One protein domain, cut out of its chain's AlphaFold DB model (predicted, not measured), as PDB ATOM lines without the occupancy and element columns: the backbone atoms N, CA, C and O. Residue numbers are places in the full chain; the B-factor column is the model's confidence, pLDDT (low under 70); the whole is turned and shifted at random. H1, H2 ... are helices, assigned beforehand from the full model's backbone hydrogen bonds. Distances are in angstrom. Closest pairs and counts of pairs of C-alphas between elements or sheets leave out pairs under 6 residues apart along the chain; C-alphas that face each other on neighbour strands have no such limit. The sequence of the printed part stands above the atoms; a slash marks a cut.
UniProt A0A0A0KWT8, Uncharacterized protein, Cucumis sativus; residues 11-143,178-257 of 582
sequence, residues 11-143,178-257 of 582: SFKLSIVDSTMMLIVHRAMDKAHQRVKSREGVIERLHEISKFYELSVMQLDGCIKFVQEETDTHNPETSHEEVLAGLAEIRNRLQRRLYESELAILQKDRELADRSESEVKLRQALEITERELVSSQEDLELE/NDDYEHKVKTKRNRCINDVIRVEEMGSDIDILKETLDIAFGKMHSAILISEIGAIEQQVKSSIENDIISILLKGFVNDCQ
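AT A GLANCE: This is residues 11 to 143 and 178 to 257 of the 582 residues of an uncharacterized protein of Cucumis sativus (UniProt A0A0A0KWT8). Picture a long rod of helices: H1, H2 and the beginning of H3 fold back and forth side by side, and H4 runs past H1 and H2, making with them a bundle of three roughly aligned helices. Residues 110 to 143 of H3 and 178 to 194 of H4 stick out at one end of this body, and residues 233 to 257 of H4 at the other. The printed part has 213 residues with four named helices, H1 to H4 in order, and no named strand; the class is all helix. It is extended, with a radius of gyration of the C-alphas of 31.7 A and spans of 134 by 40 by 23 A.

IN THESE COORDINATES: Find C-alpha 11 at (52.711, -52.902, 28.952); from there H1, residues 11 to 36, runs 37.5 A. H2 follows at residues 42 to 73, 47.3 A long. H3, residues 78 to 143, covers 97.6 A and ends at (-28.757, -3.821, 36.337). H4, residues 178 to 257, covers 114.4 A, with a kink of 26 degrees near residue 211, to C-alpha 257 at (84.228, -73.720, 50.709).

HOW THE PARTS SIT: Start at the hub, H2. It forms helical hairpins with H1, at 20 degrees, closest C-alphas Val 36 and Arg 45, 5.1 A, and with H3, whose residues 80 to 108 alone touch it, at 18 degrees, closest C-alphas Tyr 53 and Leu 98, 5.5 A. Residues 196 to 206 of H4 touch residues 42 to 49 of H2, the same way at a shallow tilt of 33 degrees, only just short of steep; the closest C-alphas, Leu 46 and Val 199, are 7.0 A apart. With residues 203 to 228 alone H4 touches H1, opposite ways at a shallow tilt of 28 degrees; the closest C-alphas, Val 36 and Gly 203, are 6.3 A apart. H3 and H4 are near each other, with 8 pairs of C-alphas within 10 A; H1 and H3 are apart. Every O i to N i+4 pair is within hydrogen-bond range in H1; the counts are 27 of 28 in H2, 61 of 62 in H3 and 75 of 76 in H4.

THE WHOLE: The farthest C-alphas, Glu 143 and Cys 256, are 133.7 A apart. Residues 144 to 177 are not printed, and C-alphas 143 and 178 stand 34.1 A apart across this cut. The links H1 to H2 and H2 to H3 are tight. Mean pLDDT of the printed part is 76.7; look for values under 70 at, among others, residues 11 to 19, 70 to 79, 178 to 197 and 222 to 239.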
ATOM      1  N   SER A  11      53.856 -52.319  29.662       49.25
ATOM      2  CA  SER A  11      52.711 -52.902  28.952       49.25
ATOM      3  C   SER A  11      51.656 -53.494  29.896       49.25
ATOM      4  O   SER A  11      50.471 -53.199  29.756       49.25
ATOM      5  N   PHE A  12      52.069 -54.240  30.927       47.44
ATOM      6  CA  PHE A  12      51.145 -54.874  31.881       47.44
ATOM      7  C   PHE A  12      50.360 -53.858  32.716       47.44
ATOM      8  O   PHE A  12      49.214 -54.100  33.089       47.44
ATOM      9  N   LYS A  13      50.954 -52.694  33.009       50.34
ATOM     10  CA  LYS A  13      50.251 -51.625  33.736       50.34
ATOM     11  C   LYS A  13      49.173 -50.943  32.898       50.34
ATOM     12  O   LYS A  13      48.193 -50.500  33.491       50.34
ATOM     13  N   LEU A  14      49.342 -50.844  31.577       48.62
ATOM     14  CA  LEU A  14      48.306 -50.308  30.689       48.62
ATOM     15  C   LEU A  14      47.119 -51.279  30.589       48.62
ATOM     16  O   LEU A  14      46.001 -50.879  30.901       48.62
ATOM     17  N   SER A  15      47.380 -52.568  30.345       60.44
ATOM     18  CA  SER A  15      46.340 -53.605  30.216       60.44
ATOM     19  C   SER A  15      45.413 -53.711  31.445       60.44
ATOM     20  O   SER A  15      44.187 -53.732  31.314       60.44
ATOM     21  N   ILE A  16      45.965 -53.632  32.664       59.31
ATOM     22  CA  ILE A  16      45.169 -53.660  33.909       59.31
ATOM     23  C   ILE A  16      44.284 -52.409  34.054       59.31
ATOM     24  O   ILE A  16      43.149 -52.489  34.543       59.31
ATOM     25  N   VAL A  17      44.795 -51.237  33.663       59.69
ATOM     26  CA  VAL A  17      44.043 -49.974  33.724       59.69
ATOM     27  C   VAL A  17      42.904 -49.990  32.709       59.69
ATOM     28  O   VAL A  17      41.779 -49.632  33.065       59.69
ATOM     29  N   ASP A  18      43.161 -50.486  31.501       66.94
ATOM     30  CA  ASP A  18      42.165 -50.583  30.437       66.94
ATOM     31  C   ASP A  18      41.094 -51.640  30.752       66.94
ATOM     32  O   ASP A  18      39.899 -51.363  30.627       66.94
ATOM     33  N   SER A  19      41.479 -52.789  31.318       69.12
ATOM     34  CA  SER A  19      40.549 -53.816  31.815       69.12
ATOM     35  C   SER A  19      39.660 -53.294  32.956       69.12
ATOM     36  O   SER A  19      38.438 -53.488  32.955       69.12
ATOM     37  N   THR A  20      40.235 -52.544  33.902       72.06
ATOM     38  CA  THR A  20      39.482 -51.931  35.012       72.06
ATOM     39  C   THR A  20      38.511 -50.863  34.512       72.06
ATOM     40  O   THR A  20      37.358 -50.810  34.949       72.06
ATOM     41  N   MET A  21      38.951 -50.008  33.587       76.31
ATOM     42  CA  MET A  21      38.112 -48.968  32.998       76.31
ATOM     43  C   MET A  21      36.945 -49.582  32.220       76.31
ATOM     44  O   MET A  21      35.803 -49.150  32.379       76.31
ATOM     45  N   MET A  22      37.194 -50.655  31.473       78.94
ATOM     46  CA  MET A  22      36.175 -51.369  30.707       78.94
ATOM     47  C   MET A  22      35.140 -52.072  31.609       78.94
ATOM     48  O   MET A  22      33.943 -52.008  31.319       78.94
ATOM     49  N   LEU A  23      35.555 -52.601  32.770       78.94
ATOM     50  CA  LEU A  23      34.665 -53.099  33.835       78.94
ATOM     51  C   LEU A  23      33.782 -51.999  34.445       78.94
ATOM     52  O   LEU A  23      32.605 -52.224  34.740       78.94
ATOM     53  N   ILE A  24      34.336 -50.801  34.652       82.62
ATOM     54  CA  ILE A  24      33.575 -49.650  35.161       82.62
ATOM     55  C   ILE A  24      32.506 -49.238  34.147       82.62
ATOM     56  O   ILE A  24      31.353 -49.028  34.534       82.62
ATOM     57  N   VAL A  25      32.868 -49.159  32.863       86.88
ATOM     58  CA  VAL A  25      31.920 -48.858  31.781       86.88
ATOM     59  C   VAL A  25      30.835 -49.935  31.713       86.88
ATOM     60  O   VAL A  25      29.658 -49.587  31.639       86.88
ATOM     61  N   HIS A  26      31.191 -51.216  31.853       85.94
ATOM     62  CA  HIS A  26      30.227 -52.321  31.861       85.94
ATOM     63  C   HIS A  26      29.187 -52.174  32.979       85.94
ATOM     64  O   HIS A  26      27.984 -52.188  32.734       85.94
ATOM     65  N   ARG A  27      29.635 -51.900  34.212       85.31
ATOM     66  CA  ARG A  27      28.728 -51.669  35.351       85.31
ATOM     67  C   ARG A  27      27.854 -50.430  35.169       85.31
ATOM     68  O   ARG A  27      26.710 -50.395  35.627       85.31
ATOM     69  N   ALA A  28      28.385 -49.378  34.547       86.38
ATOM     70  CA  ALA A  28      27.596 -48.196  34.218       86.38
ATOM     71  C   ALA A  28      26.523 -48.519  33.164       86.38
ATOM     72  O   ALA A  28      25.404 -48.011  33.266       86.38
ATOM     73  N   MET A  29      26.851 -49.385  32.202       91.75
ATOM     74  CA  MET A  29      25.947 -49.858  31.157       91.75
ATOM     75  C   MET A  29      24.823 -50.720  31.750       91.75
ATOM     76  O   MET A  29      23.659 -50.485  31.428       91.75
ATOM     77  N   ASP A  30      25.127 -51.615  32.697       88.94
ATOM     78  CA  ASP A  30      24.125 -52.380  33.466       88.94
ATOM     79  C   ASP A  30      23.132 -51.467  34.172       88.94
ATOM     80  O   ASP A  30      21.919 -51.684  34.153       88.94
ATOM     81  N   LYS A  31      23.650 -50.409  34.795       90.56
ATOM     82  CA  LYS A  31      22.816 -49.447  35.503       90.56
ATOM     83  C   LYS A  31      21.909 -48.682  34.541       90.56
ATOM     84  O   LYS A  31      20.750 -48.464  34.877       90.56
ATOM     85  N   ALA A  32      22.411 -48.280  33.372       89.00
ATOM     86  CA  ALA A  32      21.594 -47.633  32.344       89.00
ATOM     87  C   ALA A  32      20.497 -48.587  31.842       89.00
ATOM     88  O   ALA A  32      19.320 -48.237  31.852       89.00
ATOM     89  N   HIS A  33      20.861 -49.833  31.530       91.62
ATOM     90  CA  HIS A  33      19.941 -50.889  31.099       91.62
ATOM     91  C   HIS A  33      18.795 -51.135  32.088       91.62
ATOM     92  O   HIS A  33      17.624 -51.135  31.705       91.62
ATOM     93  N   GLN A  34      19.102 -51.245  33.383       89.62
ATOM     94  CA  GLN A  34      18.083 -51.388  34.427       89.62
ATOM     95  C   GLN A  34      17.101 -50.209  34.451       89.62
ATOM     96  O   GLN A  34      15.913 -50.395  34.718       89.62
ATOM     97  N   ARG A  35      17.578 -48.992  34.162       88.06
ATOM     98  CA  ARG A  35      16.739 -47.788  34.149       88.06
ATOM     99  C   ARG A  35      15.925 -47.637  32.868       88.06
ATOM    100  O   ARG A  35      14.830 -47.083  32.945       88.06
ATOM    101  N   VAL A  36      16.358 -48.209  31.742       86.81
ATOM    102  CA  VAL A  36      15.526 -48.331  30.527       86.81
ATOM    103  C   VAL A  36      14.242 -49.118  30.816       86.81
ATOM    104  O   VAL A  36      13.170 -48.740  30.345       86.81
ATOM    105  N   LYS A  37      14.319 -50.153  31.667       80.62
ATOM    106  CA  LYS A  37      13.157 -50.955  32.105       80.62
ATOM    107  C   LYS A  37      12.275 -50.268  33.146       80.62
ATOM    108  O   LYS A  37      11.233 -50.807  33.531       80.62
ATOM    109  N   SER A  38      12.685 -49.109  33.654       78.56
ATOM    110  CA  SER A  38      11.909 -48.400  34.662       78.56
ATOM    111  C   SER A  38      10.610 -47.840  34.071       78.56
ATOM    112  O   SER A  38      10.459 -47.650  32.864       78.56
ATOM    113  N   ARG A  39       9.647 -47.543  34.947       66.69
ATOM    114  CA  ARG A  39       8.437 -46.789  34.580       66.69
ATOM    115  C   ARG A  39       8.654 -45.271  34.633       66.69
ATOM    116  O   ARG A  39       7.665 -44.540  34.684       66.69
ATOM    117  N   GLU A  40       9.906 -44.797  34.671       68.81
ATOM    118  CA  GLU A  40      10.187 -43.366  34.504       68.81
ATOM    119  C   GLU A  40       9.672 -42.904  33.127       68.81
ATOM    120  O   GLU A  40       9.414 -43.718  32.233       68.81
ATOM    121  N   GLY A  41       9.387 -41.609  32.998       80.31
ATOM    122  CA  GLY A  41       8.724 -41.053  31.821       80.31
ATOM    123  C   GLY A  41       9.459 -41.348  30.507       80.31
ATOM    124  O   GLY A  41      10.591 -41.827  30.457       80.31
ATOM    125  N   VAL A  42       8.781 -41.081  29.388       83.44
ATOM    126  CA  VAL A  42       9.285 -41.415  28.041       83.44
ATOM    127  C   VAL A  42      10.646 -40.764  27.758       83.44
ATOM    128  O   VAL A  42      11.478 -41.373  27.093       83.44
ATOM    129  N   ILE A  43      10.887 -39.558  28.280       84.88
ATOM    130  CA  ILE A  43      12.131 -38.804  28.071       84.88
ATOM    131  C   ILE A  43      13.259 -39.357  28.935       84.88
ATOM    132  O   ILE A  43      14.367 -39.549  28.446       84.88
ATOM    133  N   GLU A  44      12.976 -39.686  30.191       86.50
ATOM    134  CA  GLU A  44      13.936 -40.313  31.093       86.50
ATOM    135  C   GLU A  44      14.398 -41.662  30.537       86.50
ATOM    136  O   GLU A  44      15.597 -41.933  30.490       86.50
ATOM    137  N   ARG A  45      13.468 -42.474  30.014       88.44
ATOM    138  CA  ARG A  45      13.823 -43.726  29.331       88.44
ATOM    139  C   ARG A  45      14.667 -43.480  28.088       88.44
ATOM    140  O   ARG A  45      15.653 -44.178  27.904       88.44
ATOM    141  N   LEU A  46      14.335 -42.482  27.266       88.88
ATOM    142  CA  LEU A  46      15.147 -42.119  26.099       88.88
ATOM    143  C   LEU A  46      16.569 -41.684  26.485       88.88
ATOM    144  O   LEU A  46      17.517 -42.074  25.807       88.88
ATOM    145  N   HIS A  47      16.740 -40.939  27.580       90.00
ATOM    146  CA  HIS A  47      18.065 -40.592  28.097       90.00
ATOM    147  C   HIS A  47      18.858 -41.822  28.540       90.00
ATOM    148  O   HIS A  47      20.048 -41.913  28.247       90.00
ATOM    149  N   GLU A  48      18.224 -42.780  29.215       92.25
ATOM    150  CA  GLU A  48      18.900 -44.012  29.634       92.25
ATOM    151  C   GLU A  48      19.206 -44.936  28.438       92.25
ATOM    152  O   GLU A  48      20.262 -45.562  28.416       92.25
ATOM    153  N   ILE A  49      18.357 -44.950  27.400       90.19
ATOM    154  CA  ILE A  49      18.615 -45.613  26.103       90.19
ATOM    155  C   ILE A  49      19.837 -44.986  25.416       90.19
ATOM    156  O   ILE A  49      20.749 -45.695  24.997       90.19
ATOM    157  N   SER A  50      19.879 -43.653  25.329       91.75
ATOM    158  CA  SER A  50      21.008 -42.912  24.753       91.75
ATOM    159  C   SER A  50      22.303 -43.205  25.516       91.75
ATOM    160  O   SER A  50      23.303 -43.600  24.920       91.75
ATOM    161  N   LYS A  51      22.256 -43.144  26.849       93.56
ATOM    162  CA  LYS A  51      23.390 -43.466  27.717       93.56
ATOM    163  C   LYS A  51      23.864 -44.911  27.565       93.56
ATOM    164  O   LYS A  51      25.066 -45.160  27.594       93.56
ATOM    165  N   PHE A  52      22.944 -45.863  27.407       93.44
ATOM    166  CA  PHE A  52      23.295 -47.252  27.137       93.44
ATOM    167  C   PHE A  52      24.118 -47.361  25.848       93.44
ATOM    168  O   PHE A  52      25.222 -47.896  25.890       93.44
ATOM    169  N   TYR A  53      23.642 -46.781  24.739       93.38
ATOM    170  CA  TYR A  53      24.379 -46.807  23.472       93.38
ATOM    171  C   TYR A  53      25.737 -46.104  23.552       93.38
ATOM    172  O   TYR A  53      26.709 -46.614  23.003       93.38
ATOM    173  N   GLU A  54      25.824 -44.968  24.246       93.31
ATOM    174  CA  GLU A  54      27.085 -44.251  24.458       93.31
ATOM    175  C   GLU A  54      28.117 -45.140  25.171       93.31
ATOM    176  O   GLU A  54      29.252 -45.284  24.713       93.31
ATOM    177  N   LEU A  55      27.703 -45.805  26.253       93.00
ATOM    178  CA  LEU A  55      28.564 -46.711  27.011       93.00
ATOM    179  C   LEU A  55      28.945 -47.948  26.189       93.00
ATOM    180  O   LEU A  55      30.107 -48.347  26.216       93.00
ATOM    181  N   SER A  56      28.021 -48.519  25.410       90.31
ATOM    182  CA  SER A  56      28.326 -49.640  24.513       90.31
ATOM    183  C   SER A  56      29.343 -49.261  23.429       90.31
ATOM    184  O   SER A  56      30.235 -50.052  23.126       90.31
ATOM    185  N   VAL A  57      29.253 -48.048  22.867       91.31
ATOM    186  CA  VAL A  57      30.249 -47.525  21.914       91.31
ATOM    187  C   VAL A  57      31.611 -47.375  22.593       91.31
ATOM    188  O   VAL A  57      32.604 -47.831  22.032       91.31
ATOM    189  N   MET A  58      31.665 -46.829  23.815       89.88
ATOM    190  CA  MET A  58      32.919 -46.735  24.575       89.88
ATOM    191  C   MET A  58      33.543 -48.108  24.848       89.88
ATOM    192  O   MET A  58      34.758 -48.248  24.723       89.88
ATOM    193  N   GLN A  59      32.738 -49.122  25.201       86.06
ATOM    194  CA  GLN A  59      33.252 -50.484  25.391       86.06
ATOM    195  C   GLN A  59      33.845 -51.037  24.095       86.06
ATOM    196  O   GLN A  59      34.972 -51.517  24.107       86.06
ATOM    197  N   LEU A  60      33.134 -50.910  22.969       88.44
ATOM    198  CA  LEU A  60      33.629 -51.378  21.670       88.44
ATOM    199  C   LEU A  60      34.894 -50.643  21.215       88.44
ATOM    200  O   LEU A  60      35.793 -51.282  20.677       88.44
ATOM    201  N   ASP A  61      34.996 -49.332  21.439       87.88
ATOM    202  CA  ASP A  61      36.221 -48.578  21.145       87.88
ATOM    203  C   ASP A  61      37.398 -49.043  22.011       87.88
ATOM    204  O   ASP A  61      38.520 -49.144  21.511       87.88
ATOM    205  N   GLY A  62      37.150 -49.363  23.285       83.50
ATOM    206  CA  GLY A  62      38.136 -49.998  24.162       83.50
ATOM    207  C   GLY A  62      38.604 -51.348  23.615       83.50
ATOM    208  O   GLY A  62      39.802 -51.589  23.517       83.50
ATOM    209  N   CYS A  63      37.674 -52.191  23.164       80.62
ATOM    210  CA  CYS A  63      37.996 -53.493  22.577       80.62
ATOM    211  C   CYS A  63      38.782 -53.386  21.271       80.62
ATOM    212  O   CYS A  63      39.728 -54.137  21.070       80.62
ATOM    213  N   ILE A  64      38.414 -52.455  20.389       84.50
ATOM    214  CA  ILE A  64      39.142 -52.217  19.137       84.50
ATOM    215  C   ILE A  64      40.591 -51.826  19.438       84.50
ATOM    216  O   ILE A  64      41.499 -52.375  18.820       84.50
ATOM    217  N   LYS A  65      40.813 -50.925  20.403       83.06
ATOM    218  CA  LYS A  65      42.166 -50.532  20.822       83.06
ATOM    219  C   LYS A  65      42.944 -51.695  21.422       83.06
ATOM    220  O   LYS A  65      44.081 -51.904  21.030       83.06
ATOM    221  N   PHE A  66      42.316 -52.477  22.298       77.69
ATOM    222  CA  PHE A  66      42.946 -53.653  22.894       77.69
ATOM    223  C   PHE A  66      43.413 -54.650  21.823       77.69
ATOM    224  O   PHE A  66      44.564 -55.073  21.823       77.69
ATOM    225  N   VAL A  67      42.546 -54.973  20.857       76.69
ATOM    226  CA  VAL A  67      42.904 -55.874  19.750       76.69
ATOM    227  C   VAL A  67      44.020 -55.273  18.887       76.69
ATOM    228  O   VAL A  67      44.906 -56.006  18.459       76.69
ATOM    229  N   GLN A  68      44.019 -53.958  18.646       77.56
ATOM    230  CA  GLN A  68      45.090 -53.276  17.906       77.56
ATOM    231  C   GLN A  68      46.438 -53.343  18.633       77.56
ATOM    232  O   GLN A  68      47.435 -53.705  18.018       77.56
ATOM    233  N   GLU A  69      46.468 -53.054  19.934       73.00
ATOM    234  CA  GLU A  69      47.693 -53.056  20.742       73.00
ATOM    235  C   GLU A  69      48.304 -54.464  20.877       73.00
ATOM    236  O   GLU A  69      49.526 -54.618  20.786       73.00
ATOM    237  N   GLU A  70      47.467 -55.500  21.000       66.06
ATOM    238  CA  GLU A  70      47.906 -56.905  20.991       66.06
ATOM    239  C   GLU A  70      48.467 -57.318  19.611       66.06
ATOM    240  O   GLU A  70      49.468 -58.030  19.508       66.06
ATOM    241  N   THR A  71      47.866 -56.814  18.528       61.25
ATOM    242  CA  THR A  71      48.310 -57.079  17.145       61.25
ATOM    243  C   THR A  71      49.613 -56.342  16.799       61.25
ATOM    244  O   THR A  71      50.416 -56.822  16.003       61.25
ATOM    245  N   ASP A  72      49.878 -55.187  17.413       57.59
ATOM    246  CA  ASP A  72      51.134 -54.450  17.220       57.59
ATOM    247  C   ASP A  72      52.337 -55.148  17.892       57.59
ATOM    248  O   ASP A  72      53.491 -54.872  17.548       57.59
ATOM    249  N   THR A  73      52.094 -56.077  18.827       59.03
ATOM    250  CA  THR A  73      53.142 -56.838  19.531       59.03
ATOM    251  C   THR A  73      53.452 -58.202  18.905       59.03
ATOM    252  O   THR A  73      54.590 -58.664  19.011       59.03
ATOM    253  N   HIS A  74      52.494 -58.834  18.219       52.53
ATOM    254  CA  HIS A  74      52.660 -60.120  17.532       52.53
ATOM    255  C   HIS A  74      52.153 -60.015  16.088       52.53
ATOM    256  O   HIS A  74      51.039 -59.571  15.869       52.53
ATOM    257  N   ASN A  75      52.983 -60.413  15.109       51.44
ATOM    258  CA  ASN A  75      52.717 -60.324  13.660       51.44
ATOM    259  C   ASN A  75      51.219 -60.441  13.291       51.44
ATOM    260  O   ASN A  75      50.608 -61.450  13.644       51.44
ATOM    261  N   PRO A  76      50.652 -59.491  12.522       52.75
ATOM    262  CA  PRO A  76      49.222 -59.457  12.248       52.75
ATOM    263  C   PRO A  76      48.791 -60.674  11.426       52.75
ATOM    264  O   PRO A  76      49.097 -60.784  10.236       52.75
ATOM    265  N   GLU A  77      48.067 -61.596  12.057       58.84
ATOM    266  CA  GLU A  77      47.293 -62.610  11.347       58.84
ATOM    267  C   GLU A  77      46.085 -61.960  10.654       58.84
ATOM    268  O   GLU A  77      45.455 -61.040  11.178       58.84
ATOM    269  N   THR A  78      45.711 -62.475   9.480       57.78
ATOM    270  CA  THR A  78      44.548 -62.010   8.696       57.78
ATOM    271  C   THR A  78      43.217 -62.134   9.450       57.78
ATOM    272  O   THR A  78      42.251 -61.456   9.113       57.78
ATOM    273  N   SER A  79      43.167 -62.974  10.487       64.19
ATOM    274  CA  SER A  79      42.030 -63.150  11.399       64.19
ATOM    275  C   SER A  79      41.741 -61.895  12.236       64.19
ATOM    276  O   SER A  79      40.577 -61.561  12.462       64.19
ATOM    277  N   HIS A  80      42.770 -61.153  12.660       72.62
ATOM    278  CA  HIS A  80      42.602 -59.952  13.486       72.62
ATOM    279  C   HIS A  80      41.981 -58.794  12.704       72.62
ATOM    280  O   HIS A  80      41.175 -58.037  13.246       72.62
ATOM    281  N   GLU A  81      42.295 -58.679  11.413       77.19
ATOM    282  CA  GLU A  81      41.752 -57.628  10.551       77.19
ATOM    283  C   GLU A  81      40.244 -57.815  10.305       77.19
ATOM    284  O   GLU A  81      39.483 -56.845  10.353       77.19
ATOM    285  N   GLU A  82      39.780 -59.061  10.149       79.19
ATOM    286  CA  GLU A  82      38.351 -59.388  10.050       79.19
ATOM    287  C   GLU A  82      37.592 -59.077  11.350       79.19
ATOM    288  O   GLU A  82      36.510 -58.483  11.313       79.19
ATOM    289  N   VAL A  83      38.174 -59.409  12.509       79.38
ATOM    290  CA  VAL A  83      37.589 -59.092  13.825       79.38
ATOM    291  C   VAL A  83      37.496 -57.580  14.033       79.38
ATOM    292  O   VAL A  83      36.446 -57.077  14.438       79.38
ATOM    293  N   LEU A  84      38.554 -56.834  13.708       83.75
ATOM    294  CA  LEU A  84      38.563 -55.373  13.798       83.75
ATOM    295  C   LEU A  84      37.516 -54.738  12.874       83.75
ATOM    296  O   LEU A  84      36.821 -53.805  13.287       83.75
ATOM    297  N   ALA A  85      37.358 -55.255  11.652       83.75
ATOM    298  CA  ALA A  85      36.329 -54.797  10.723       83.75
ATOM    299  C   ALA A  85      34.912 -55.054  11.266       83.75
ATOM    300  O   ALA A  85      34.072 -54.148  11.237       83.75
ATOM    301  N   GLY A  86      34.661 -56.244  11.821       83.50
ATOM    302  CA  GLY A  86      33.382 -56.594  12.446       83.50
ATOM    303  C   GLY A  86      33.049 -55.714  13.654       83.50
ATOM    304  O   GLY A  86      31.953 -55.158  13.740       83.50
ATOM    305  N   LEU A  87      34.012 -55.504  14.559       86.44
ATOM    306  CA  LEU A  87      33.845 -54.616  15.717       86.44
ATOM    307  C   LEU A  87      33.570 -53.168  15.290       86.44
ATOM    308  O   LEU A  87      32.686 -52.512  15.848       86.44
ATOM    309  N   ALA A  88      34.276 -52.674  14.269       87.19
ATOM    310  CA  ALA A  88      34.051 -51.341  13.722       87.19
ATOM    311  C   ALA A  88      32.655 -51.199  13.090       87.19
ATOM    312  O   ALA A  88      32.022 -50.149  13.240       87.19
ATOM    313  N   GLU A  89      32.146 -52.234  12.413       90.06
ATOM    314  CA  GLU A  89      30.782 -52.240  11.876       90.06
ATOM    315  C   GLU A  89      29.744 -52.133  12.999       90.06
ATOM    316  O   GLU A  89      28.863 -51.267  12.942       90.06
ATOM    317  N   ILE A  90      29.868 -52.963  14.041       87.00
ATOM    318  CA  ILE A  90      28.954 -52.951  15.190       87.00
ATOM    319  C   ILE A  90      28.991 -51.580  15.870       87.00
ATOM    320  O   ILE A  90      27.934 -50.983  16.087       87.00
ATOM    321  N   ARG A  91      30.184 -51.024  16.118       91.06
ATOM    322  CA  ARG A  91      30.340 -49.678  16.684       91.06
ATOM    323  C   ARG A  91      29.608 -48.633  15.848       91.06
ATOM    324  O   ARG A  91      28.824 -47.857  16.386       91.06
ATOM    325  N   ASN A  92      29.808 -48.632  14.531       90.31
ATOM    326  CA  ASN A  92      29.159 -47.668  13.640       90.31
ATOM    327  C   ASN A  92      27.627 -47.811  13.651       90.31
ATOM    328  O   ASN A  92      26.906 -46.814  13.554       90.31
ATOM    329  N   ARG A  93      27.107 -49.039  13.787       89.12
ATOM    330  CA  ARG A  93      25.665 -49.299  13.928       89.12
ATOM    331  C   ARG A  93      25.128 -48.770  15.259       89.12
ATOM    332  O   ARG A  93      24.093 -48.107  15.250       89.12
ATOM    333  N   LEU A  94      25.833 -48.989  16.370       90.25
ATOM    334  CA  LEU A  94      25.449 -48.435  17.675       90.25
ATOM    335  C   LEU A  94      25.521 -46.911  17.696       90.25
ATOM    336  O   LEU A  94      24.620 -46.264  18.216       90.25
ATOM    337  N   GLN A  95      26.520 -46.323  17.046       91.06
ATOM    338  CA  GLN A  95      26.646 -44.873  16.940       91.06
ATOM    339  C   GLN A  95      25.504 -44.246  16.131       91.06
ATOM    340  O   GLN A  95      25.022 -43.162  16.459       91.06
ATOM    341  N   ARG A  96      25.005 -44.949  15.104       90.00
ATOM    342  CA  ARG A  96      23.787 -44.541  14.391       90.00
ATOM    343  C   ARG A  96      22.559 -44.586  15.306       90.00
ATOM    344  O   ARG A  96      21.801 -43.622  15.325       90.00
ATOM    345  N   ARG A  97      22.379 -45.663  16.079       88.25
ATOM    346  CA  ARG A  97      21.273 -45.792  17.050       88.25
ATOM    347  C   ARG A  97      21.346 -44.732  18.155       88.25
ATOM    348  O   ARG A  97      20.317 -44.179  18.534       88.25
ATOM    349  N   LEU A  98      22.552 -44.398  18.614       91.88
ATOM    350  CA  LEU A  98      22.797 -43.296  19.544       91.88
ATOM    351  C   LEU A  98      22.277 -41.978  18.959       91.88
ATOM    352  O   LEU A  98      21.431 -41.336  19.575       91.88
ATOM    353  N   TYR A  99      22.683 -41.636  17.735       89.31
ATOM    354  CA  TYR A  99      22.211 -40.430  17.052       89.31
ATOM    355  C   TYR A  99      20.683 -40.410  16.860       89.31
ATOM    356  O   TYR A  99      20.034 -39.383  17.058       89.31
ATOM    357  N   GLU A 100      20.074 -41.551  16.516       88.25
ATOM    358  CA  GLU A 100      18.613 -41.686  16.425       88.25
ATOM    359  C   GLU A 100      17.920 -41.407  17.770       88.25
ATOM    360  O   GLU A 100      16.874 -40.749  17.801       88.25
ATOM    361  N   SER A 101      18.503 -41.870  18.881       88.88
ATOM    362  CA  SER A 101      17.985 -41.621  20.231       88.88
ATOM    363  C   SER A 101      18.134 -40.155  20.658       88.88
ATOM    364  O   SER A 101      17.178 -39.576  21.171       88.88
ATOM    365  N   GLU A 102      19.267 -39.512  20.363       89.62
ATOM    366  CA  GLU A 102      19.497 -38.085  20.634       89.62
ATOM    367  C   GLU A 102      18.519 -37.201  19.855       89.62
ATOM    368  O   GLU A 102      17.939 -36.259  20.402       89.62
ATOM    369  N   LEU A 103      18.263 -37.536  18.586       86.44
ATOM    370  CA  LEU A 103      17.278 -36.832  17.771       86.44
ATOM    371  C   LEU A 103      15.855 -37.005  18.329       86.44
ATOM    372  O   LEU A 103      15.061 -36.061  18.300       86.44
ATOM    373  N   ALA A 104      15.532 -38.186  18.865       86.88
ATOM    374  CA  ALA A 104      14.254 -38.448  19.522       86.88
ATOM    375  C   ALA A 104      14.083 -37.623  20.810       86.88
ATOM    376  O   ALA A 104      13.008 -37.059  21.023       86.88
ATOM    377  N   ILE A 105      15.138 -37.506  21.625       89.06
ATOM    378  CA  ILE A 105      15.166 -36.648  22.823       89.06
ATOM    379  C   ILE A 105      14.929 -35.190  22.422       89.06
ATOM    380  O   ILE A 105      13.985 -34.570  22.906       89.06
ATOM    381  N   LEU A 106      15.696 -34.670  21.458       87.56
ATOM    382  CA  LEU A 106      15.559 -33.289  20.980       87.56
ATOM    383  C   LEU A 106      14.152 -32.981  20.454       87.56
ATOM    384  O   LEU A 106      13.623 -31.887  20.666       87.56
ATOM    385  N   GLN A 107      13.535 -33.935  19.754       87.31
ATOM    386  CA  GLN A 107      12.157 -33.783  19.302       87.31
ATOM    387  C   GLN A 107      11.183 -33.728  20.485       87.31
ATOM    388  O   GLN A 107      10.281 -32.888  20.487       87.31
ATOM    389  N   LYS A 108      11.368 -34.581  21.499       86.88
ATOM    390  CA  LYS A 108      10.523 -34.599  22.698       86.88
ATOM    391  C   LYS A 108      10.670 -33.342  23.549       86.88
ATOM    392  O   LYS A 108       9.655 -32.813  23.998       86.88
ATOM    393  N   ASP A 109      11.879 -32.817  23.694       88.69
ATOM    394  CA  ASP A 109      12.125 -31.553  24.392       88.69
ATOM    395  C   ASP A 109      11.443 -30.379  23.688       88.69
ATOM    396  O   ASP A 109      10.823 -29.534  24.337       88.69
ATOM    397  N   ARG A 110      11.475 -30.353  22.349       88.12
ATOM    398  CA  ARG A 110      10.734 -29.354  21.570       88.12
ATOM    399  C   ARG A 110       9.225 -29.490  21.771       88.12
ATOM    400  O   ARG A 110       8.555 -28.493  22.017       88.12
ATOM    401  N   GLU A 111       8.692 -30.711  21.716       87.06
ATOM    402  CA  GLU A 111       7.267 -30.968  21.965       87.06
ATOM    403  C   GLU A 111       6.838 -30.539  23.379       87.06
ATOM    404  O   GLU A 111       5.736 -30.007  23.555       87.06
ATOM    405  N   LEU A 112       7.694 -30.740  24.387       86.19
ATOM    406  CA  LEU A 112       7.464 -30.254  25.747       86.19
ATOM    407  C   LEU A 112       7.498 -28.728  25.833       86.19
ATOM    408  O   LEU A 112       6.613 -28.149  26.466       86.19
ATOM    409  N   ALA A 113       8.472 -28.080  25.192       86.06
ATOM    410  CA  ALA A 113       8.569 -26.626  25.150       86.06
ATOM    411  C   ALA A 113       7.309 -26.014  24.516       86.06
ATOM    412  O   ALA A 113       6.646 -25.187  25.147       86.06
ATOM    413  N   ASP A 114       6.894 -26.516  23.350       87.31
ATOM    414  CA  ASP A 114       5.684 -26.074  22.652       87.31
ATOM    415  C   ASP A 114       4.427 -26.299  23.509       87.31
ATOM    416  O   ASP A 114       3.528 -25.450  23.568       87.31
ATOM    417  N   ARG A 115       4.342 -27.439  24.211       85.69
ATOM    418  CA  ARG A 115       3.230 -27.733  25.128       85.69
ATOM    419  C   ARG A 115       3.204 -26.765  26.309       85.69
ATOM    420  O   ARG A 115       2.121 -26.304  26.659       85.69
ATOM    421  N   SER A 116       4.356 -26.453  26.895       83.12
ATOM    422  CA  SER A 116       4.452 -25.509  28.011       83.12
ATOM    423  C   SER A 116       4.046 -24.094  27.589       83.12
ATOM    424  O   SER A 116       3.278 -23.438  28.288       83.12
ATOM    425  N   GLU A 117       4.447 -23.656  26.391       89.69
ATOM    426  CA  GLU A 117       4.034 -22.368  25.830       89.69
ATOM    427  C   GLU A 117       2.520 -22.337  25.569       89.69
ATOM    428  O   GLU A 117       1.837 -21.366  25.901       89.69
ATOM    429  N   SER A 118       1.977 -23.428  25.020       87.94
ATOM    430  CA  SER A 118       0.535 -23.599  24.806       87.94
ATOM    431  C   SER A 118      -0.246 -23.531  26.121       87.94
ATOM    432  O   SER A 118      -1.311 -22.919  26.177       87.94
ATOM    433  N   GLU A 119       0.276 -24.151  27.180       88.81
ATOM    434  CA  GLU A 119      -0.334 -24.143  28.508       88.81
ATOM    435  C   GLU A 119      -0.331 -22.741  29.122       88.81
ATOM    436  O   GLU A 119      -1.351 -22.313  29.659       88.81
ATOM    437  N   VAL A 120       0.768 -21.989  28.994       87.94
ATOM    438  CA  VAL A 120       0.833 -20.591  29.448       87.94
ATOM    439  C   VAL A 120      -0.185 -19.727  28.703       87.94
ATOM    440  O   VAL A 120      -0.920 -18.974  29.342       87.94
ATOM    441  N   LYS A 121      -0.292 -19.875  27.375       91.81
ATOM    442  CA  LYS A 121      -1.301 -19.165  26.566       91.81
ATOM    443  C   LYS A 121      -2.726 -19.505  27.005       91.81
ATOM    444  O   LYS A 121      -3.555 -18.608  27.131       91.81
ATOM    445  N   LEU A 122      -3.008 -20.782  27.275       90.00
ATOM    446  CA  LEU A 122      -4.324 -21.225  27.739       90.00
ATOM    447  C   LEU A 122      -4.655 -20.665  29.129       90.00
ATOM    448  O   LEU A 122      -5.771 -20.202  29.342       90.00
ATOM    449  N   ARG A 123      -3.687 -20.663  30.057       87.38
ATOM    450  CA  ARG A 123      -3.847 -20.070  31.395       87.38
ATOM    451  C   ARG A 123      -4.124 -18.568  31.316       87.38
ATOM    452  O   ARG A 123      -5.028 -18.098  31.991       87.38
ATOM    453  N   GLN A 124      -3.409 -17.839  30.457       91.19
ATOM    454  CA  GLN A 124      -3.659 -16.410  30.227       91.19
ATOM    455  C   GLN A 124      -5.056 -16.152  29.651       91.19
ATOM    456  O   GLN A 124      -5.739 -15.237  30.100       91.19
ATOM    457  N   ALA A 125      -5.499 -16.962  28.682       88.81
ATOM    458  CA  ALA A 125      -6.837 -16.840  28.105       88.81
ATOM    459  C   ALA A 125      -7.938 -17.119  29.142       88.81
ATOM    460  O   ALA A 125      -8.900 -16.364  29.215       88.81
ATOM    461  N   LEU A 126      -7.764 -18.157  29.970       88.69
ATOM    462  CA  LEU A 126      -8.664 -18.469  31.086       88.69
ATOM    463  C   LEU A 126      -8.751 -17.330  32.104       88.69
ATOM    464  O   LEU A 126      -9.833 -17.009  32.572       88.69
ATOM    465  N   GLU A 127      -7.626 -16.693  32.424       90.94
ATOM    466  CA  GLU A 127      -7.602 -15.568  33.362       90.94
ATOM    467  C   GLU A 127      -8.329 -14.333  32.800       90.94
ATOM    468  O   GLU A 127      -8.977 -13.589  33.535       90.94
ATOM    469  N   ILE A 128      -8.245 -14.105  31.484       90.19
ATOM    470  CA  ILE A 128      -8.985 -13.029  30.813       90.19
ATOM    471  C   ILE A 128     -10.488 -13.320  30.845       90.19
ATOM    472  O   ILE A 128     -11.252 -12.446  31.247       90.19
ATOM    473  N   THR A 129     -10.912 -14.535  30.487       88.94
ATOM    474  CA  THR A 129     -12.339 -14.891  30.481       88.94
ATOM    475  C   THR A 129     -12.937 -14.936  31.885       88.94
ATOM    476  O   THR A 129     -14.088 -14.549  32.068       88.94
ATOM    477  N   GLU A 130     -12.166 -15.341  32.896       89.38
ATOM    478  CA  GLU A 130     -12.570 -15.252  34.301       89.38
ATOM    479  C   GLU A 130     -12.801 -13.793  34.716       89.38
ATOM    480  O   GLU A 130     -13.844 -13.475  35.287       89.38
ATOM    481  N   ARG A 131     -11.890 -12.877  34.354       89.19
ATOM    482  CA  ARG A 131     -12.070 -11.435  34.602       89.19
ATOM    483  C   ARG A 131     -13.288 -10.854  33.874       89.19
ATOM    484  O   ARG A 131     -14.018 -10.062  34.463       89.19
ATOM    485  N   GLU A 132     -13.530 -11.249  32.625       88.38
ATOM    486  CA  GLU A 132     -14.698 -10.810  31.843       88.38
ATOM    487  C   GLU A 132     -16.023 -11.321  32.427       88.38
ATOM    488  O   GLU A 132     -17.003 -10.574  32.477       88.38
ATOM    489  N   LEU A 133     -16.059 -12.567  32.913       84.81
ATOM    490  CA  LEU A 133     -17.229 -13.135  33.585       84.81
ATOM    491  C   LEU A 133     -17.526 -12.421  34.904       84.81
ATOM    492  O   LEU A 133     -18.686 -12.110  35.163       84.81
ATOM    493  N   VAL A 134     -16.498 -12.118  35.704       84.50
ATOM    494  CA  VAL A 134     -16.660 -11.347  36.945       84.50
ATOM    495  C   VAL A 134     -17.206  -9.949  36.641       84.50
ATOM    496  O   VAL A 134     -18.197  -9.552  37.248       84.50
ATOM    497  N   SER A 135     -16.658  -9.245  35.642       81.88
ATOM    498  CA  SER A 135     -17.176  -7.934  35.208       81.88
ATOM    499  C   SER A 135     -18.630  -8.010  34.736       81.88
ATOM    500  O   SER A 135     -19.453  -7.185  35.119       81.88
ATOM    501  N   SER A 136     -18.970  -9.017  33.927       80.06
ATOM    502  CA  SER A 136     -20.336  -9.194  33.417       80.06
ATOM    503  C   SER A 136     -21.325  -9.533  34.537       80.06
ATOM    504  O   SER A 136     -22.486  -9.132  34.497       80.06
ATOM    505  N   GLN A 137     -20.876 -10.270  35.556       78.94
ATOM    506  CA  GLN A 137     -21.672 -10.571  36.741       78.94
ATOM    507  C   GLN A 137     -21.908  -9.316  37.595       78.94
ATOM    508  O   GLN A 137     -23.034  -9.102  38.045       78.94
ATOM    509  N   GLU A 138     -20.892  -8.465  37.765       78.94
ATOM    510  CA  GLU A 138     -21.026  -7.161  38.430       78.94
ATOM    511  C   GLU A 138     -22.010  -6.245  37.685       78.94
ATOM    512  O   GLU A 138     -22.889  -5.647  38.313       78.94
ATOM    513  N   ASP A 139     -21.939  -6.190  36.351       78.12
ATOM    514  CA  ASP A 139     -22.860  -5.406  35.520       78.12
ATOM    515  C   ASP A 139     -24.312  -5.898  35.645       78.12
ATOM    516  O   ASP A 139     -25.229  -5.090  35.825       78.12
ATOM    517  N   LEU A 140     -24.534  -7.218  35.641       72.38
ATOM    518  CA  LEU A 140     -25.858  -7.821  35.844       72.38
ATOM    519  C   LEU A 140     -26.411  -7.573  37.256       72.38
ATOM    520  O   LEU A 140     -27.613  -7.339  37.419       72.38
ATOM    521  N   GLU A 141     -25.569  -7.600  38.293       72.69
ATOM    522  CA  GLU A 141     -25.979  -7.244  39.659       72.69
ATOM    523  C   GLU A 141     -26.357  -5.756  39.768       72.69
ATOM    524  O   GLU A 141     -27.330  -5.397  40.450       72.69
ATOM    525  N   LEU A 142     -25.665  -4.886  39.033       69.38
ATOM    526  CA  LEU A 142     -25.941  -3.452  38.962       69.38
ATOM    527  C   LEU A 142     -27.236  -3.156  38.181       69.38
ATOM    528  O   LEU A 142     -28.026  -2.292  38.581       69.38
ATOM    529  N   GLU A 143     -27.517  -3.911  37.118       64.19
ATOM    530  CA  GLU A 143     -28.757  -3.821  36.337       64.19
ATOM    531  C   GLU A 143     -29.975  -4.351  37.115       64.19
ATOM    532  O   GLU A 143     -31.039  -3.720  37.136       64.19
ATOM    533  N   ASN A 178     -15.617 -27.560  16.518       47.59
ATOM    534  CA  ASN A 178     -15.474 -28.791  17.290       47.59
ATOM    535  C   ASN A 178     -14.769 -29.898  16.482       47.59
ATOM    536  O   ASN A 178     -13.940 -30.627  17.030       47.59
ATOM    537  N   ASP A 179     -15.008 -29.958  15.169       50.62
ATOM    538  CA  ASP A 179     -14.390 -30.950  14.276       50.62
ATOM    539  C   ASP A 179     -12.872 -30.721  14.094       50.62
ATOM    540  O   ASP A 179     -12.092 -31.679  14.085       50.62
ATOM    541  N   ASP A 180     -12.410 -29.462  14.034       53.06
ATOM    542  CA  ASP A 180     -10.972 -29.132  13.963       53.06
ATOM    543  C   ASP A 180     -10.247 -29.442  15.290       53.06
ATOM    544  O   ASP A 180      -9.098 -29.902  15.309       53.06
ATOM    545  N   TYR A 181     -10.937 -29.272  16.424       55.84
ATOM    546  CA  TYR A 181     -10.415 -29.640  17.741       55.84
ATOM    547  C   TYR A 181     -10.310 -31.161  17.909       55.84
ATOM    548  O   TYR A 181      -9.278 -31.666  18.362       55.84
ATOM    549  N   GLU A 182     -11.331 -31.916  17.496       57.72
ATOM    550  CA  GLU A 182     -11.339 -33.373  17.625       57.72
ATOM    551  C   GLU A 182     -10.290 -34.037  16.714       57.72
ATOM    552  O   GLU A 182      -9.581 -34.959  17.140       57.72
ATOM    553  N   HIS A 183     -10.101 -33.514  15.496       57.22
ATOM    554  CA  HIS A 183      -9.065 -33.985  14.577       57.22
ATOM    555  C   HIS A 183      -7.654 -33.692  15.113       57.22
ATOM    556  O   HIS A 183      -6.783 -34.572  15.085       57.22
ATOM    557  N   LYS A 184      -7.407 -32.501  15.681       57.34
ATOM    558  CA  LYS A 184      -6.119 -32.157  16.317       57.34
ATOM    559  C   LYS A 184      -5.824 -33.038  17.532       57.34
ATOM    560  O   LYS A 184      -4.684 -33.482  17.698       57.34
ATOM    561  N   VAL A 185      -6.833 -33.351  18.347       58.59
ATOM    562  CA  VAL A 185      -6.696 -34.225  19.525       58.59
ATOM    563  C   VAL A 185      -6.426 -35.679  19.124       58.59
ATOM    564  O   VAL A 185      -5.500 -36.287  19.664       58.59
ATOM    565  N   LYS A 186      -7.152 -36.230  18.138       56.50
ATOM    566  CA  LYS A 186      -6.894 -37.578  17.591       56.50
ATOM    567  C   LYS A 186      -5.501 -37.683  16.967       56.50
ATOM    568  O   LYS A 186      -4.782 -38.643  17.236       56.50
ATOM    569  N   THR A 187      -5.069 -36.666  16.220       57.81
ATOM    570  CA  THR A 187      -3.734 -36.645  15.594       57.81
ATOM    571  C   THR A 187      -2.613 -36.578  16.643       57.81
ATOM    572  O   THR A 187      -1.627 -37.309  16.533       57.81
ATOM    573  N   LYS A 188      -2.768 -35.771  17.708       58.75
ATOM    574  CA  LYS A 188      -1.829 -35.747  18.850       58.75
ATOM    575  C   LYS A 188      -1.794 -37.080  19.601       58.75
ATOM    576  O   LYS A 188      -0.717 -37.529  19.986       58.75
ATOM    577  N   ARG A 189      -2.951 -37.722  19.799       56.75
ATOM    578  CA  ARG A 189      -3.055 -39.012  20.497       56.75
ATOM    579  C   ARG A 189      -2.366 -40.137  19.723       56.75
ATOM    580  O   ARG A 189      -1.600 -40.882  20.321       56.75
ATOM    581  N   ASN A 190      -2.558 -40.199  18.407       57.91
ATOM    582  CA  ASN A 190      -1.909 -41.194  17.547       57.91
ATOM    583  C   ASN A 190      -0.388 -41.001  17.477       57.91
ATOM    584  O   ASN A 190       0.350 -41.981  17.501       57.91
ATOM    585  N   ARG A 191       0.094 -39.748  17.463       60.56
ATOM    586  CA  ARG A 191       1.535 -39.453  17.535       60.56
ATOM    587  C   ARG A 191       2.142 -39.924  18.862       60.56
ATOM    588  O   ARG A 191       3.149 -40.615  18.854       60.56
ATOM    589  N   CYS A 192       1.470 -39.638  19.980       59.03
ATOM    590  CA  CYS A 192       1.900 -40.073  21.313       59.03
ATOM    591  C   CYS A 192       1.994 -41.605  21.431       59.03
ATOM    592  O   CYS A 192       2.955 -42.116  21.995       59.03
ATOM    593  N   ILE A 193       1.028 -42.338  20.865       60.69
ATOM    594  CA  ILE A 193       1.032 -43.809  20.862       60.69
ATOM    595  C   ILE A 193       2.198 -44.352  20.024       60.69
ATOM    596  O   ILE A 193       2.927 -45.213  20.506       60.69
ATOM    597  N   ASN A 194       2.428 -43.809  18.823       64.06
ATOM    598  CA  ASN A 194       3.565 -44.217  17.990       64.06
ATOM    599  C   ASN A 194       4.915 -43.962  18.671       64.06
ATOM    600  O   ASN A 194       5.822 -44.777  18.539       64.06
ATOM    601  N   ASP A 195       5.054 -42.865  19.415       66.62
ATOM    602  CA  ASP A 195       6.301 -42.560  20.119       66.62
ATOM    603  C   ASP A 195       6.544 -43.495  21.313       66.62
ATOM    604  O   ASP A 195       7.690 -43.846  21.585       66.62
ATOM    605  N   VAL A 196       5.487 -43.923  22.014       67.25
ATOM    606  CA  VAL A 196       5.596 -44.926  23.089       67.25
ATOM    607  C   VAL A 196       6.014 -46.280  22.522       67.25
ATOM    608  O   VAL A 196       6.943 -46.877  23.057       67.25
ATOM    609  N   ILE A 197       5.406 -46.706  21.408       68.50
ATOM    610  CA  ILE A 197       5.771 -47.947  20.707       68.50
ATOM    611  C   ILE A 197       7.242 -47.902  20.276       68.50
ATOM    612  O   ILE A 197       7.983 -48.840  20.538       68.50
ATOM    613  N   ARG A 198       7.709 -46.777  19.718       76.44
ATOM    614  CA  ARG A 198       9.111 -46.622  19.295       76.44
ATOM    615  C   ARG A 198      10.104 -46.730  20.454       76.44
ATOM    616  O   ARG A 198      11.185 -47.280  20.287       76.44
ATOM    617  N   VAL A 199       9.763 -46.192  21.626       78.44
ATOM    618  CA  VAL A 199      10.617 -46.293  22.823       78.44
ATOM    619  C   VAL A 199      10.608 -47.710  23.399       78.44
ATOM    620  O   VAL A 199      11.642 -48.172  23.873       78.44
ATOM    621  N   GLU A 200       9.479 -48.415  23.329       79.00
ATOM    622  CA  GLU A 200       9.383 -49.828  23.720       79.00
ATOM    623  C   GLU A 200      10.162 -50.750  22.770       79.00
ATOM    624  O   GLU A 200      10.860 -51.650  23.238       79.00
ATOM    625  N   GLU A 201      10.126 -50.487  21.461       81.19
ATOM    626  CA  GLU A 201      10.957 -51.171  20.461       81.19
ATOM    627  C   GLU A 201      12.450 -50.948  20.743       81.19
ATOM    628  O   GLU A 201      13.203 -51.911  20.864       81.19
ATOM    629  N   MET A 202      12.877 -49.694  20.948       82.12
ATOM    630  CA  MET A 202      14.274 -49.377  21.287       82.12
ATOM    631  C   MET A 202      14.718 -50.030  22.605       82.12
ATOM    632  O   MET A 202      15.857 -50.481  22.713       82.12
ATOM    633  N   GLY A 203      13.830 -50.105  23.602       81.19
ATOM    634  CA  GLY A 203      14.099 -50.796  24.865       81.19
ATOM    635  C   GLY A 203      14.213 -52.316  24.717       81.19
ATOM    636  O   GLY A 203      15.080 -52.922  25.340       81.19
ATOM    637  N   SER A 204      13.387 -52.922  23.859       81.06
ATOM    638  CA  SER A 204      13.416 -54.366  23.577       81.06
ATOM    639  C   SER A 204      14.663 -54.765  22.781       81.06
ATOM    640  O   SER A 204      15.315 -55.754  23.105       81.06
ATOM    641  N   ASP A 205      15.058 -53.953  21.796       84.81
ATOM    642  CA  ASP A 205      16.308 -54.136  21.046       84.81
ATOM    643  C   ASP A 205      17.536 -54.069  21.970       84.81
ATOM    644  O   ASP A 205      18.527 -54.777  21.768       84.81
ATOM    645  N   ILE A 206      17.469 -53.225  23.005       88.25
ATOM    646  CA  ILE A 206      18.519 -53.089  24.014       88.25
ATOM    647  C   ILE A 206      18.672 -54.351  24.867       88.25
ATOM    648  O   ILE A 206      19.793 -54.649  25.263       88.25
ATOM    649  N   ASP A 207      17.609 -55.115  25.126       85.38
ATOM    650  CA  ASP A 207      17.707 -56.370  25.886       85.38
ATOM    651  C   ASP A 207      18.539 -57.423  25.150       85.38
ATOM    652  O   ASP A 207      19.450 -58.010  25.732       85.38
ATOM    653  N   ILE A 208      18.288 -57.590  23.852       85.94
ATOM    654  CA  ILE A 208      19.039 -58.526  23.003       85.94
ATOM    655  C   ILE A 208      20.494 -58.064  22.869       85.94
ATOM    656  O   ILE A 208      21.441 -58.852  22.965       85.94
ATOM    657  N   LEU A 209      20.689 -56.758  22.664       87.38
ATOM    658  CA  LEU A 209      22.018 -56.171  22.558       87.38
ATOM    659  C   LEU A 209      22.809 -56.327  23.862       87.38
ATOM    660  O   LEU A 209      23.982 -56.684  23.817       87.38
ATOM    661  N   LYS A 210      22.173 -56.097  25.013       89.56
ATOM    662  CA  LYS A 210      22.755 -56.283  26.346       89.56
ATOM    663  C   LYS A 210      23.275 -57.703  26.517       89.56
ATOM    664  O   LYS A 210      24.446 -57.873  26.828       89.56
ATOM    665  N   GLU A 211      22.426 -58.697  26.278       86.62
ATOM    666  CA  GLU A 211      22.792 -60.108  26.421       86.62
ATOM    667  C   GLU A 211      23.988 -60.466  25.528       86.62
ATOM    668  O   GLU A 211      24.950 -61.092  25.972       86.62
ATOM    669  N   THR A 212      23.982 -59.972  24.288       84.44
ATOM    670  CA  THR A 212      25.078 -60.194  23.339       84.44
ATOM    671  C   THR A 212      26.390 -59.570  23.826       84.44
ATOM    672  O   THR A 212      27.441 -60.215  23.780       84.44
ATOM    673  N   LEU A 213      26.345 -58.324  24.311       84.81
ATOM    674  CA  LEU A 213      27.520 -57.618  24.829       84.81
ATOM    675  C   LEU A 213      28.047 -58.266  26.115       84.81
ATOM    676  O   LEU A 213      29.260 -58.375  26.273       84.81
ATOM    677  N   ASP A 214      27.173 -58.747  27.000       83.75
ATOM    678  CA  ASP A 214      27.566 -59.431  28.236       83.75
ATOM    679  C   ASP A 214      28.304 -60.740  27.941       83.75
ATOM    680  O   ASP A 214      29.351 -61.011  28.532       83.75
ATOM    681  N   ILE A 215      27.815 -61.528  26.979       80.69
ATOM    682  CA  ILE A 215      28.478 -62.767  26.556       80.69
ATOM    683  C   ILE A 215      29.840 -62.455  25.922       80.69
ATOM    684  O   ILE A 215      30.844 -63.085  26.265       80.69
ATOM    685  N   ALA A 216      29.887 -61.492  25.000       78.81
ATOM    686  CA  ALA A 216      31.108 -61.148  24.276       78.81
ATOM    687  C   ALA A 216      32.182 -60.573  25.211       78.81
ATOM    688  O   ALA A 216      33.314 -61.064  25.250       78.81
ATOM    689  N   PHE A 217      31.823 -59.570  26.015       80.94
ATOM    690  CA  PHE A 217      32.765 -58.919  26.917       80.94
ATOM    691  C   PHE A 217      33.082 -59.763  28.146       80.94
ATOM    692  O   PHE A 217      34.209 -59.701  28.627       80.94
ATOM    693  N   GLY A 218      32.164 -60.610  28.618       74.38
ATOM    694  CA  GLY A 218      32.448 -61.578  29.678       74.38
ATOM    695  C   GLY A 218      33.541 -62.571  29.274       74.38
ATOM    696  O   GLY A 218      34.489 -62.796  30.033       74.38
ATOM    697  N   LYS A 219      33.471 -63.107  28.047       73.62
ATOM    698  CA  LYS A 219      34.510 -63.991  27.491       73.62
ATOM    699  C   LYS A 219      35.845 -63.267  27.326       73.62
ATOM    700  O   LYS A 219      36.878 -63.790  27.734       73.62
ATOM    701  N   MET A 220      35.820 -62.053  26.786       73.62
ATOM    702  CA  MET A 220      37.024 -61.248  26.580       73.62
ATOM    703  C   MET A 220      37.688 -60.848  27.906       73.62
ATOM    704  O   MET A 220      38.885 -61.050  28.065       73.62
ATOM    705  N   HIS A 221      36.931 -60.351  28.887       70.94
ATOM    706  CA  HIS A 221      37.472 -60.028  30.210       70.94
ATOM    707  C   HIS A 221      38.071 -61.252  30.896       70.94
ATOM    708  O   HIS A 221      39.130 -61.142  31.505       70.94
ATOM    709  N   SER A 222      37.423 -62.414  30.773       67.94
ATOM    710  CA  SER A 222      37.958 -63.669  31.304       67.94
ATOM    711  C   SER A 222      39.280 -64.038  30.630       67.94
ATOM    712  O   SER A 222      40.226 -64.407  31.317       67.94
ATOM    713  N   ALA A 223      39.382 -63.878  29.308       67.19
ATOM    714  CA  ALA A 223      40.617 -64.125  28.567       67.19
ATOM    715  C   ALA A 223      41.746 -63.153  28.958       67.19
ATOM    716  O   ALA A 223      42.867 -63.603  29.187       67.19
ATOM    717  N   ILE A 224      41.448 -61.855  29.108       67.12
ATOM    718  CA  ILE A 224      42.407 -60.840  29.578       67.12
ATOM    719  C   ILE A 224      42.915 -61.209  30.974       67.12
ATOM    720  O   ILE A 224      44.119 -61.317  31.183       67.12
ATOM    721  N   LEU A 225      41.999 -61.492  31.907       64.62
ATOM    722  CA  LEU A 225      42.347 -61.907  33.267       64.62
ATOM    723  C   LEU A 225      43.216 -63.161  33.272       64.62
ATOM    724  O   LEU A 225      44.205 -63.188  33.989       64.62
ATOM    725  N   ILE A 226      42.880 -64.186  32.486       62.28
ATOM    726  CA  ILE A 226      43.648 -65.438  32.425       62.28
ATOM    727  C   ILE A 226      45.041 -65.206  31.825       62.28
ATOM    728  O   ILE A 226      46.014 -65.759  32.338       62.28
ATOM    729  N   SER A 227      45.154 -64.386  30.777       62.16
ATOM    730  CA  SER A 227      46.439 -64.039  30.154       62.16
ATOM    731  C   SER A 227      47.345 -63.271  31.128       62.16
ATOM    732  O   SER A 227      48.507 -63.628  31.331       62.16
ATOM    733  N   GLU A 228      46.785 -62.278  31.825       62.31
ATOM    734  CA  GLU A 228      47.499 -61.475  32.821       62.31
ATOM    735  C   GLU A 228      47.883 -62.289  34.068       62.31
ATOM    736  O   GLU A 228      49.029 -62.218  34.519       62.31
ATOM    737  N   ILE A 229      46.963 -63.101  34.614       58.09
ATOM    738  CA  ILE A 229      47.249 -63.979  35.761       58.09
ATOM    739  C   ILE A 229      48.313 -65.008  35.391       58.09
ATOM    740  O   ILE A 229      49.207 -65.258  36.194       58.09
ATOM    741  N   GLY A 230      48.251 -65.569  34.180       60.44
ATOM    742  CA  GLY A 230      49.206 -66.562  33.709       60.44
ATOM    743  C   GLY A 230      50.618 -65.990  33.629       60.44
ATOM    744  O   GLY A 230      51.563 -66.625  34.093       60.44
ATOM    745  N   ALA A 231      50.776 -64.766  33.120       63.22
ATOM    746  CA  ALA A 231      52.072 -64.091  33.070       63.22
ATOM    747  C   ALA A 231      52.629 -63.787  34.473       63.22
ATOM    748  O   ALA A 231      53.806 -64.044  34.740       63.22
ATOM    749  N   ILE A 232      51.783 -63.301  35.389       61.41
ATOM    750  CA  ILE A 232      52.165 -63.037  36.785       61.41
ATOM    751  C   ILE A 232      52.539 -64.341  37.498       61.41
ATOM    752  O   ILE A 232      53.547 -64.393  38.201       61.41
ATOM    753  N   GLU A 233      51.764 -65.405  37.306       63.06
ATOM    754  CA  GLU A 233      52.034 -66.720  37.880       63.06
ATOM    755  C   GLU A 233      53.364 -67.278  37.367       63.06
ATOM    756  O   GLU A 233      54.171 -67.735  38.172       63.06
ATOM    757  N   GLN A 234      53.653 -67.165  36.066       63.06
ATOM    758  CA  GLN A 234      54.949 -67.562  35.506       63.06
ATOM    759  C   GLN A 234      56.100 -66.712  36.046       63.06
ATOM    760  O   GLN A 234      57.174 -67.243  36.318       63.06
ATOM    761  N   GLN A 235      55.896 -65.410  36.251       66.81
ATOM    762  CA  GLN A 235      56.914 -64.535  36.832       66.81
ATOM    763  C   GLN A 235      57.192 -64.890  38.297       66.81
ATOM    764  O   GLN A 235      58.349 -65.004  38.698       66.81
ATOM    765  N   VAL A 236      56.144 -65.104  39.096       64.56
ATOM    766  CA  VAL A 236      56.259 -65.535  40.496       64.56
ATOM    767  C   VAL A 236      56.904 -66.916  40.570       64.56
ATOM    768  O   VAL A 236      57.819 -67.117  41.366       64.56
ATOM    769  N   LYS A 237      56.494 -67.843  39.701       69.31
ATOM    770  CA  LYS A 237      57.083 -69.177  39.581       69.31
ATOM    771  C   LYS A 237      58.566 -69.098  39.233       69.31
ATOM    772  O   LYS A 237      59.374 -69.661  39.960       69.31
ATOM    773  N   SER A 238      58.938 -68.340  38.202       64.62
ATOM    774  CA  SER A 238      60.337 -68.150  37.808       64.62
ATOM    775  C   SER A 238      61.155 -67.473  38.912       64.62
ATOM    776  O   SER A 238      62.295 -67.857  39.155       64.62
ATOM    777  N   SER A 239      60.579 -66.512  39.641       67.88
ATOM    778  CA  SER A 239      61.232 -65.902  40.805       67.88
ATOM    779  C   SER A 239      61.496 -66.930  41.904       67.88
ATOM    780  O   SER A 239      62.604 -66.977  42.429       67.88
ATOM    781  N   ILE A 240      60.511 -67.769  42.234       70.44
ATOM    782  CA  ILE A 240      60.654 -68.832  43.235       70.44
ATOM    783  C   ILE A 240      61.687 -69.866  42.779       70.44
ATOM    784  O   ILE A 240      62.544 -70.258  43.566       70.44
ATOM    785  N   GLU A 241      61.642 -70.293  41.518       72.44
ATOM    786  CA  GLU A 241      62.611 -71.227  40.938       72.44
ATOM    787  C   GLU A 241      64.034 -70.656  41.000       72.44
ATOM    788  O   GLU A 241      64.949 -71.338  41.460       72.44
ATOM    789  N   ASN A 242      64.218 -69.387  40.627       71.56
ATOM    790  CA  ASN A 242      65.506 -68.700  40.715       71.56
ATOM    791  C   ASN A 242      65.993 -68.553  42.161       71.56
ATOM    792  O   ASN A 242      67.182 -68.744  42.421       71.56
ATOM    793  N   ASP A 243      65.101 -68.265  43.109       73.12
ATOM    794  CA  ASP A 243      65.439 -68.200  44.532       73.12
ATOM    795  C   ASP A 243      65.862 -69.577  45.062       73.12
ATOM    796  O   ASP A 243      66.869 -69.684  45.764       73.12
ATOM    797  N   ILE A 244      65.155 -70.647  44.684       70.94
ATOM    798  CA  ILE A 244      65.516 -72.028  45.033       70.94
ATOM    799  C   ILE A 244      66.888 -72.375  44.452       70.94
ATOM    800  O   ILE A 244      67.754 -72.853  45.185       70.94
ATOM    801  N   ILE A 245      67.119 -72.095  43.167       66.50
ATOM    802  CA  ILE A 245      68.409 -72.330  42.503       66.50
ATOM    803  C   ILE A 245      69.516 -71.526  43.189       66.50
ATOM    804  O   ILE A 245      70.583 -72.067  43.465       66.50
ATOM    805  N   SER A 246      69.271 -70.256  43.518       67.38
ATOM    806  CA  SER A 246      70.233 -69.399  44.213       67.38
ATOM    807  C   SER A 246      70.578 -69.942  45.598       67.38
ATOM    808  O   SER A 246      71.753 -70.004  45.960       67.38
ATOM    809  N   ILE A 247      69.579 -70.397  46.361       77.94
ATOM    810  CA  ILE A 247      69.775 -71.020  47.674       77.94
ATOM    811  C   ILE A 247      70.576 -72.319  47.541       77.94
ATOM    812  O   ILE A 247      71.509 -72.521  48.317       77.94
ATOM    813  N   LEU A 248      70.252 -73.172  46.564       64.00
ATOM    814  CA  LEU A 248      70.958 -74.431  46.319       64.00
ATOM    815  C   LEU A 248      72.411 -74.193  45.900       64.00
ATOM    816  O   LEU A 248      73.311 -74.798  46.473       64.00
ATOM    817  N   LEU A 249      72.656 -73.275  44.962       62.81
ATOM    818  CA  LEU A 249      74.005 -72.907  44.528       62.81
ATOM    819  C   LEU A 249      74.809 -72.282  45.664       62.81
ATOM    820  O   LEU A 249      75.977 -72.608  45.840       62.81
ATOM    821  N   LYS A 250      74.194 -71.406  46.462       73.50
ATOM    822  CA  LYS A 250      74.859 -70.789  47.612       73.50
ATOM    823  C   LYS A 250      75.178 -71.816  48.697       73.50
ATOM    824  O   LYS A 250      76.252 -71.742  49.279       73.50
ATOM    825  N   GLY A 251      74.275 -72.766  48.945       65.06
ATOM    826  CA  GLY A 251      74.523 -73.909  49.822       65.06
ATOM    827  C   GLY A 251      75.703 -74.739  49.325       65.06
ATOM    828  O   GLY A 251      76.677 -74.888  50.043       65.06
ATOM    829  N   PHE A 252      75.675 -75.145  48.056       60.69
ATOM    830  CA  PHE A 252      76.749 -75.917  47.431       60.69
ATOM    831  C   PHE A 252      78.110 -75.205  47.471       60.69
ATOM    832  O   PHE A 252      79.118 -75.816  47.809       60.69
ATOM    833  N   VAL A 253      78.154 -73.905  47.161       62.31
ATOM    834  CA  VAL A 253      79.392 -73.112  47.230       62.31
ATOM    835  C   VAL A 253      79.915 -73.031  48.662       62.31
ATOM    836  O   VAL A 253      81.121 -73.148  48.859       62.31
ATOM    837  N   ASN A 254      79.032 -72.860  49.649       71.81
ATOM    838  CA  ASN A 254      79.432 -72.862  51.054       71.81
ATOM    839  C   ASN A 254      79.964 -74.235  51.482       71.81
ATOM    840  O   ASN A 254      81.009 -74.282  52.115       71.81
ATOM    841  N   ASP A 255      79.310 -75.329  51.087       68.50
ATOM    842  CA  ASP A 255      79.754 -76.692  51.402       68.50
ATOM    843  C   ASP A 255      81.138 -76.969  50.786       68.50
ATOM    844  O   ASP A 255      82.058 -77.405  51.473       68.50
ATOM    845  N   CYS A 256      81.342 -76.610  49.510       56.22
ATOM    846  CA  CYS A 256      82.653 -76.689  48.860       56.22
ATOM    847  C   CYS A 256      83.702 -75.812  49.554       56.22
ATOM    848  O   CYS A 256      84.860 -76.210  49.676       56.22
ATOM    849  N   GLN A 257      83.325 -74.609  49.988       65.62
ATOM    850  CA  GLN A 257      84.228 -73.720  50.709       65.62
ATOM    851  C   GLN A 257      84.616 -74.316  52.066       65.62
ATOM    852  O   GLN A 257      85.799 -74.316  52.397       65.62
TER     853      GLN A 257